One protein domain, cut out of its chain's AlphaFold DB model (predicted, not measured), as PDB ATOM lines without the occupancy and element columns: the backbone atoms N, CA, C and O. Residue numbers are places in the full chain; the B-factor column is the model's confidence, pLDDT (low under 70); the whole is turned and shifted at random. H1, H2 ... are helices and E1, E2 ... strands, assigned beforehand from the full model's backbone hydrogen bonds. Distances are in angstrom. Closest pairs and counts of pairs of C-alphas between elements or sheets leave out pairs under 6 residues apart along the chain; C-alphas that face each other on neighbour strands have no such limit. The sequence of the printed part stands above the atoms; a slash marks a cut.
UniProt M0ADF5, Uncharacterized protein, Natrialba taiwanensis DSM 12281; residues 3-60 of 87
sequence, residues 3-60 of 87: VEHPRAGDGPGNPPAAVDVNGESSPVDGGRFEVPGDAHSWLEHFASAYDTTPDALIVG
ATOM      1  N   VAL A   3     223.746 227.765 178.882       90.75
ATOM      2  CA  VAL A   3     222.327 227.675 178.534       90.75
ATOM      3  C   VAL A   3     221.734 229.079 178.477       90.75
ATOM      4  O   VAL A   3     221.992 229.913 179.342       90.75
ATOM      5  N   GLU A   4     220.938 229.359 177.453       91.00
ATOM      6  CA  GLU A   4     220.150 230.578 177.329       91.00
ATOM      7  C   GLU A   4     218.719 230.312 177.791       91.00
ATOM      8  O   GLU A   4     218.067 229.345 177.399       91.00
ATOM      9  N   HIS A   5     218.218 231.168 178.676       90.00
ATOM     10  CA  HIS A   5     216.857 231.074 179.166       90.00
ATOM     11  C   HIS A   5     215.892 231.315 177.989       90.00
ATOM     12  O   HIS A   5     216.036 232.312 177.291       90.00
ATOM     13  N   PRO A   6     214.831 230.518 177.785       85.25
ATOM     14  CA  PRO A   6     213.927 230.698 176.636       85.25
ATOM     15  C   PRO A   6     213.185 232.049 176.630       85.25
ATOM     16  O   PRO A   6     212.664 232.495 175.613       85.25
ATOM     17  N   ARG A   7     213.154 232.733 177.780       83.56
ATOM     18  CA  ARG A   7     212.681 234.125 177.924       83.56
ATOM     19  C   ARG A   7     213.780 235.195 177.811       83.56
ATOM     20  O   ARG A   7     213.506 236.328 178.150       83.56
ATOM     21  N   ALA A   8     215.007 234.855 177.438       77.25
ATOM     22  CA  ALA A   8     216.121 235.796 177.292       77.25
ATOM     23  C   ALA A   8     216.170 236.509 175.934       77.25
ATOM     24  O   ALA A   8     216.807 237.554 175.829       77.25
ATOM     25  N   GLY A   9     215.550 235.926 174.903       63.31
ATOM     26  CA  GLY A   9     215.576 236.455 173.537       63.31
ATOM     27  C   GLY A   9     214.654 237.660 173.308       63.31
ATOM     28  O   GLY A   9     214.060 238.200 174.235       63.31
ATOM     29  N   ASP A  10     214.467 238.027 172.036       56.59
ATOM     30  CA  ASP A  10     213.687 239.187 171.542       56.59
ATOM     31  C   ASP A  10     212.156 239.120 171.812       56.59
ATOM     32  O   ASP A  10     211.359 239.863 171.240       56.59
ATOM     33  N   GLY A  11     211.710 238.188 172.658       60.53
ATOM     34  CA  GLY A  11     210.307 237.999 173.024       60.53
ATOM     35  C   GLY A  11     209.855 238.884 174.197       60.53
ATOM     36  O   GLY A  11     210.654 239.555 174.840       60.53
ATOM     37  N   PRO A  12     208.556 238.860 174.560       54.12
ATOM     38  CA  PRO A  12     208.012 239.650 175.674       54.12
ATOM     39  C   PRO A  12     208.412 239.126 177.067       54.12
ATOM     40  O   PRO A  12     207.957 239.654 178.083       54.12
ATOM     41  N   GLY A  13     209.187 238.043 177.133       65.69
ATOM     42  CA  GLY A  13     209.658 237.479 178.386       65.69
ATOM     43  C   GLY A  13     210.906 238.219 178.842       65.69
ATOM     44  O   GLY A  13     211.791 238.459 178.040       65.69
ATOM     45  N   ASN A  14     210.976 238.572 180.122       77.69
ATOM     46  CA  ASN A  14     212.239 238.943 180.748       77.69
ATOM     47  C   ASN A  14     212.726 237.701 181.511       77.69
ATOM     48  O   ASN A  14     211.913 237.100 182.234       77.69
ATOM     49  N   PRO A  15     213.985 237.270 181.354       83.25
ATOM     50  CA  PRO A  15     214.489 236.143 182.115       83.25
ATOM     51  C   PRO A  15     214.546 236.517 183.608       83.25
ATOM     52  O   PRO A  15     214.674 237.698 183.954       83.25
ATOM     53  N   PRO A  16     214.409 235.541 184.520       86.19
ATOM     54  CA  PRO A  16     214.618 235.791 185.939       86.19
ATOM     55  C   PRO A  16     216.086 236.166 186.199       86.19
ATOM     56  O   PRO A  16     216.961 235.846 185.403       86.19
ATOM     57  N   ALA A  17     216.366 236.814 187.332       88.12
ATOM     58  CA  ALA A  17     217.737 237.165 187.723       88.12
ATOM     59  C   ALA A  17     218.601 235.939 188.089       88.12
ATOM     60  O   ALA A  17     219.827 236.015 188.080       88.12
ATOM     61  N   ALA A  18     217.962 234.820 188.436       90.88
ATOM     62  CA  ALA A  18     218.598 233.545 188.737       90.88
ATOM     63  C   ALA A  18     217.638 232.386 188.419       90.88
ATOM     64  O   ALA A  18     216.416 232.570 188.422       90.88
ATOM     65  N   VAL A  19     218.192 231.204 188.163       90.31
ATOM     66  CA  VAL A  19     217.478 229.950 187.884       90.31
ATOM     67  C   VAL A  19     217.937 228.892 188.884       90.31
ATOM     68  O   VAL A  19     219.114 228.831 189.222       90.31
ATOM     69  N   ASP A  20     217.011 228.059 189.356       91.56
ATOM     70  CA  ASP A  20     217.350 226.892 190.171       91.56
ATOM     71  C   ASP A  20     217.805 225.734 189.273       91.56
ATOM     72  O   ASP A  20     217.025 225.215 188.471       91.56
ATOM     73  N   VAL A  21     219.072 225.354 189.410       90.12
ATOM     74  CA  VAL A  21     219.731 224.259 188.704       90.12
ATOM     75  C   VAL A  21     220.056 223.175 189.728       90.12
ATOM     76  O   VAL A  21     220.998 223.303 190.502       90.12
ATOM     77  N   ASN A  22     219.262 222.102 189.758       86.75
ATOM     78  CA  ASN A  22     219.412 221.000 190.722       86.75
ATOM     79  C   ASN A  22     219.460 221.444 192.203       86.75
ATOM     80  O   ASN A  22     220.176 220.850 193.010       86.75
ATOM     81  N   GLY A  23     218.686 222.467 192.583       85.38
ATOM     82  CA  GLY A  23     218.679 223.009 193.945       85.38
ATOM     83  C   GLY A  23     219.786 224.028 194.235       85.38
ATOM     84  O   GLY A  23     219.886 224.503 195.368       85.38
ATOM     85  N   GLU A  24     220.614 224.366 193.243       87.75
ATOM     86  CA  GLU A  24     221.586 225.452 193.316       87.75
ATOM     87  C   GLU A  24     221.122 226.652 192.485       87.75
ATOM     88  O   GLU A  24     220.649 226.523 191.360       87.75
ATOM     89  N   SER A  25     221.230 227.855 193.048       90.75
ATOM     90  CA  SER A  25     220.780 229.078 192.382       90.75
ATOM     91  C   SER A  25     221.860 229.608 191.436       90.75
ATOM     92  O   SER A  25     222.766 230.315 191.879       90.75
ATOM     93  N   SER A  26     221.721 229.349 190.136       90.62
ATOM     94  CA  SER A  26     222.598 229.893 189.094       90.62
ATOM     95  C   SER A  26     222.162 231.307 188.686       90.62
ATOM     96  O   SER A  26     221.013 231.496 188.272       90.62
ATOM     97  N   PRO A  27     223.037 232.326 188.777       91.94
ATOM     98  CA  PRO A  27     222.722 233.670 188.309       91.94
ATOM     99  C   PRO A  27     222.563 233.695 186.786       91.94
ATOM    100  O   PRO A  27     223.284 233.008 186.063       91.94
ATOM    101  N   VAL A  28     221.630 234.516 186.307       91.38
ATOM    102  CA  VAL A  28     221.396 234.728 184.878       91.38
ATOM    103  C   VAL A  28     222.024 236.054 184.456       91.38
ATOM    104  O   VAL A  28     221.615 237.115 184.928       91.38
ATOM    105  N   ASP A  29     222.983 235.999 183.536       87.69
ATOM    106  CA  ASP A  29     223.658 237.158 182.952       87.69
ATOM    107  C   ASP A  29     223.242 237.336 181.491       87.69
ATOM    108  O   ASP A  29     223.415 236.445 180.659       87.69
ATOM    109  N   GLY A  30     222.596 238.464 181.177       84.81
ATOM    110  CA  GLY A  30     222.085 238.718 179.823       84.81
ATOM    111  C   GLY A  30     221.118 237.641 179.316       84.81
ATOM    112  O   GLY A  30     220.986 237.454 178.111       84.81
ATOM    113  N   GLY A  31     220.476 236.910 180.234       88.19
ATOM    114  CA  GLY A  31     219.596 235.796 179.907       88.19
ATOM    115  C   GLY A  31     220.281 234.436 179.737       88.19
ATOM    116  O   GLY A  31     219.595 233.452 179.477       88.19
ATOM    117  N   ARG A  32     221.596 234.349 179.943       90.88
ATOM    118  CA  ARG A  32     222.379 233.108 179.905       90.88
ATOM    119  C   ARG A  32     222.860 232.721 181.294       90.88
ATOM    120  O   ARG A  32     223.047 233.580 182.147       90.88
ATOM    121  N   PHE A  33     223.050 231.433 181.525       90.56
ATOM    122  CA  PHE A  33     223.523 230.911 182.802       90.56
ATOM    123  C   PHE A  33     224.282 229.597 182.607       90.56
ATOM    124  O   PHE A  33     224.095 228.881 181.619       90.56
ATOM    125  N   GLU A  34     225.168 229.299 183.554       89.25
ATOM    126  CA  GLU A  34     225.956 228.072 183.547       89.25
ATOM    127  C   GLU A  34     225.202 226.929 184.223       89.25
ATOM    128  O   GLU A  34     224.567 227.084 185.272       89.25
ATOM    129  N   VAL A  35     225.304 225.763 183.594       88.12
ATOM    130  CA  VAL A  35     224.702 224.509 184.035       88.12
ATOM    131  C   VAL A  35     225.796 223.432 184.064       88.12
ATOM    132  O   VAL A  35     226.627 223.384 183.138       88.12
ATOM    133  N   PRO A  36     225.832 222.568 185.100       85.19
ATOM    134  CA  PRO A  36     226.743 221.426 185.142       85.19
ATOM    135  C   PRO A  36     226.598 220.564 183.884       85.19
ATOM    136  O   PRO A  36     225.487 220.336 183.409       85.19
ATOM    137  N   GLY A  37     227.714 220.084 183.329       77.06
ATOM    138  CA  GLY A  37     227.693 219.294 182.090       77.06
ATOM    139  C   GLY A  37     226.896 217.988 182.203       77.06
ATOM    140  O   GLY A  37     226.367 217.505 181.209       77.06
ATOM    141  N   ASP A  38     226.765 217.448 183.413       80.69
ATOM    142  CA  ASP A  38     225.995 216.247 183.739       80.69
ATOM    143  C   ASP A  38     224.506 216.512 184.047       80.69
ATOM    144  O   ASP A  38     223.728 215.568 184.180       80.69
ATOM    145  N   ALA A  39     224.057 217.772 184.104       85.50
ATOM    146  CA  ALA A  39     222.682 218.133 184.464       85.50
ATOM    147  C   ALA A  39     221.674 217.992 183.299       85.50
ATOM    148  O   ALA A  39     220.721 218.767 183.190       85.50
ATOM    149  N   HIS A  40     221.851 216.986 182.438       85.19
ATOM    150  CA  HIS A  40     221.024 216.783 181.245       85.19
ATOM    151  C   HIS A  40     219.543 216.579 181.593       85.19
ATOM    152  O   HIS A  40     218.679 217.251 181.043       85.19
ATOM    153  N   SER A  41     219.244 215.746 182.595       90.38
ATOM    154  CA  SER A  41     217.863 215.499 183.033       90.38
ATOM    155  C   SER A  41     217.177 216.755 183.571       90.38
ATOM    156  O   SER A  41     215.986 216.962 183.345       90.38
ATOM    157  N   TRP A  42     217.920 217.629 184.256       92.38
ATOM    158  CA  TRP A  42     217.395 218.928 184.673       92.38
ATOM    159  C   TRP A  42     217.068 219.802 183.459       92.38
ATOM    160  O   TRP A  42     215.991 220.397 183.412       92.38
ATOM    161  N   LEU A  43     217.954 219.831 182.459       91.38
ATOM    162  CA  LEU A  43     217.755 220.603 181.236       91.38
ATOM    163  C   LEU A  43     216.527 220.117 180.451       91.38
ATOM    164  O   LEU A  43     215.763 220.942 179.960       91.38
ATOM    165  N   GLU A  44     216.287 218.804 180.390       93.19
ATOM    166  CA  GLU A  44     215.080 218.224 179.787       93.19
ATOM    167  C   GLU A  44     213.804 218.698 180.499       93.19
ATOM    168  O   GLU A  44     212.853 219.147 179.856       93.19
ATOM    169  N   HIS A  45     213.786 218.653 181.835       93.50
ATOM    170  CA  HIS A  45     212.659 219.145 182.630       93.50
ATOM    171  C   HIS A  45     212.439 220.650 182.460       93.50
ATOM    172  O   HIS A  45     211.299 221.102 182.322       93.50
ATOM    173  N   PHE A  46     213.523 221.422 182.454       92.12
ATOM    174  CA  PHE A  46     213.490 222.860 182.252       92.12
ATOM    175  C   PHE A  46     212.941 223.202 180.864       92.12
ATOM    176  O   PHE A  46     211.995 223.976 180.758       92.12
ATOM    177  N   ALA A  47     213.448 222.568 179.806       92.38
ATOM    178  CA  ALA A  47     212.965 222.757 178.442       92.38
ATOM    179  C   ALA A  47     211.483 222.376 178.293       92.38
ATOM    180  O   ALA A  47     210.702 223.134 177.715       92.38
ATOM    181  N   SER A  48     211.070 221.263 178.905       93.62
ATOM    182  CA  SER A  48     209.672 220.823 178.929       93.62
ATOM    183  C   SER A  48     208.738 221.866 179.555       93.62
ATOM    184  O   SER A  48     207.658 222.114 179.026       93.62
ATOM    185  N   ALA A  49     209.163 222.537 180.631       91.81
ATOM    186  CA  ALA A  49     208.377 223.586 181.287       91.81
ATOM    187  C   ALA A  49     208.168 224.845 180.424       91.81
ATOM    188  O   ALA A  49     207.290 225.657 180.724       91.81
ATOM    189  N   TYR A  50     208.973 225.012 179.373       89.19
ATOM    190  CA  TYR A  50     208.899 226.120 178.424       89.19
ATOM    191  C   TYR A  50     208.455 225.683 177.022       89.19
ATOM    192  O   TYR A  50     208.597 226.469 176.086       89.19
ATOM    193  N   ASP A  51     207.924 224.462 176.874       91.75
ATOM    194  CA  ASP A  51     207.481 223.898 175.591       91.75
ATOM    195  C   ASP A  51     208.566 223.988 174.495       91.75
ATOM    196  O   ASP A  51     208.292 224.290 173.332       91.75
ATOM    197  N   THR A  52     209.823 223.740 174.869       91.12
ATOM    198  CA  THR A  52     210.980 223.772 173.964       91.12
ATOM    199  C   THR A  52     211.842 222.518 174.115       91.12
ATOM    200  O   THR A  52     211.578 221.664 174.965       91.12
ATOM    201  N   THR A  53     212.863 222.378 173.271       91.31
ATOM    202  CA  THR A  53     213.839 221.286 173.347       91.31
ATOM    203  C   THR A  53     215.083 221.717 174.127       91.31
ATOM    204  O   THR A  53     215.459 222.890 174.069       91.31
ATOM    205  N   PRO A  54     215.744 220.795 174.852       89.31
ATOM    206  CA  PRO A  54     216.971 221.095 175.590       89.31
ATOM    207  C   PRO A  54     218.066 221.650 174.672       89.31
ATOM    208  O   PRO A  54     218.644 222.683 174.994       89.31
ATOM    209  N   ASP A  55     218.269 221.063 173.489       86.38
ATOM    210  CA  ASP A  55     219.245 221.540 172.499       86.38
ATOM    211  C   ASP A  55     219.003 222.983 172.039       86.38
ATOM    212  O   ASP A  55     219.950 223.710 171.766       86.38
ATOM    213  N   ALA A  56     217.744 223.435 171.983       87.44
ATOM    214  CA  ALA A  56     217.425 224.808 171.594       87.44
ATOM    215  C   ALA A  56     217.817 225.841 172.665       87.44
ATOM    216  O   ALA A  56     217.852 227.035 172.376       87.44
ATOM    217  N   LEU A  57     218.077 225.394 173.896       88.56
ATOM    218  CA  LEU A  57     218.519 226.241 175.000       88.56
ATOM    219  C   LEU A  57     220.042 226.271 175.133       88.56
ATOM    220  O   LEU A  57     220.581 227.199 175.733       88.56
ATOM    221  N   ILE A  58     220.747 225.269 174.611       89.31
ATOM    222  CA  ILE A  58     222.202 225.195 174.706       89.31
ATOM    223  C   ILE A  58     222.802 226.171 173.696       89.31
ATOM    224  O   ILE A  58     222.690 225.998 172.488       89.31
ATOM    225  N   VAL A  59     223.461 227.212 174.202       86.38
ATOM    226  CA  VAL A  59     224.157 228.208 173.369       86.38
ATOM    227  C   VAL A  59     225.657 227.956 173.283       86.38
ATOM    228  O   VAL A  59     226.326 228.514 172.417       86.38
ATOM    229  N   GLY A  60     226.188 227.115 174.168       77.88
ATOM    230  CA  GLY A  60     227.583 226.710 174.146       77.88
ATOM    231  C   GLY A  60     227.786 225.403 174.893       77.88
ATOM    232  O   GLY A  60     227.589 225.322 176.110       77.88
TER     233      GLY A  60
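AT A GLANCE: This is residues 3 to 60 of the 87 residues of an uncharacterized protein of Natrialba taiwanensis DSM 12281 (UniProt M0ADF5). A small strand hairpin, E1 and E2, lies across from helices H1 and H2, with strand E3 to one side and a long unnamed stretch, residues 3 to 17, looping out at one end. The 58 printed residues include E1, E2, E3, H1, H2 and E4, in chain order. The class is mixed, with under half of the residues in named elements. It is compact, radius of gyration of the C-alphas 10.4 A, spanning 29 by 21 by 20 A.

IN THESE COORDINATES: E1, residues 18 to 21, begins at C-alpha (218.598, 233.545, 188.737) and spans 9.4 A; E2, residues 24 to 27, spans 9.7 A. E3 is residues 32 to 34. H1, residues 40 to 49, spans 14.4 A. H2 is residues 54 to 57; E4, residues 58 to 60, ends at C-alpha (227.583, 226.710, 174.146).

HOW THE PARTS SIT: E1 and E2 are an antiparallel hairpin, with N 19 and O 26 within hydrogen-bond range at 2.8 A. E3 and E4 pair with no named strand; the closest C-alphas of E2 and E3, Pro 27 and Phe 33, are 6.2 A apart. H1 and H2 touch, closest at C-alphas Ala 47 and Pro 54, 5.2 A. Every O i to N i+4 pair in H1 is within range; H2 is too short for one.

THE WHOLE: The farthest C-alphas, Pro 12 and Asp 38, are 30.6 A apart. The printed part has no cut, and the links between elements are tight. Residues 9 to 13 have pLDDT under 70.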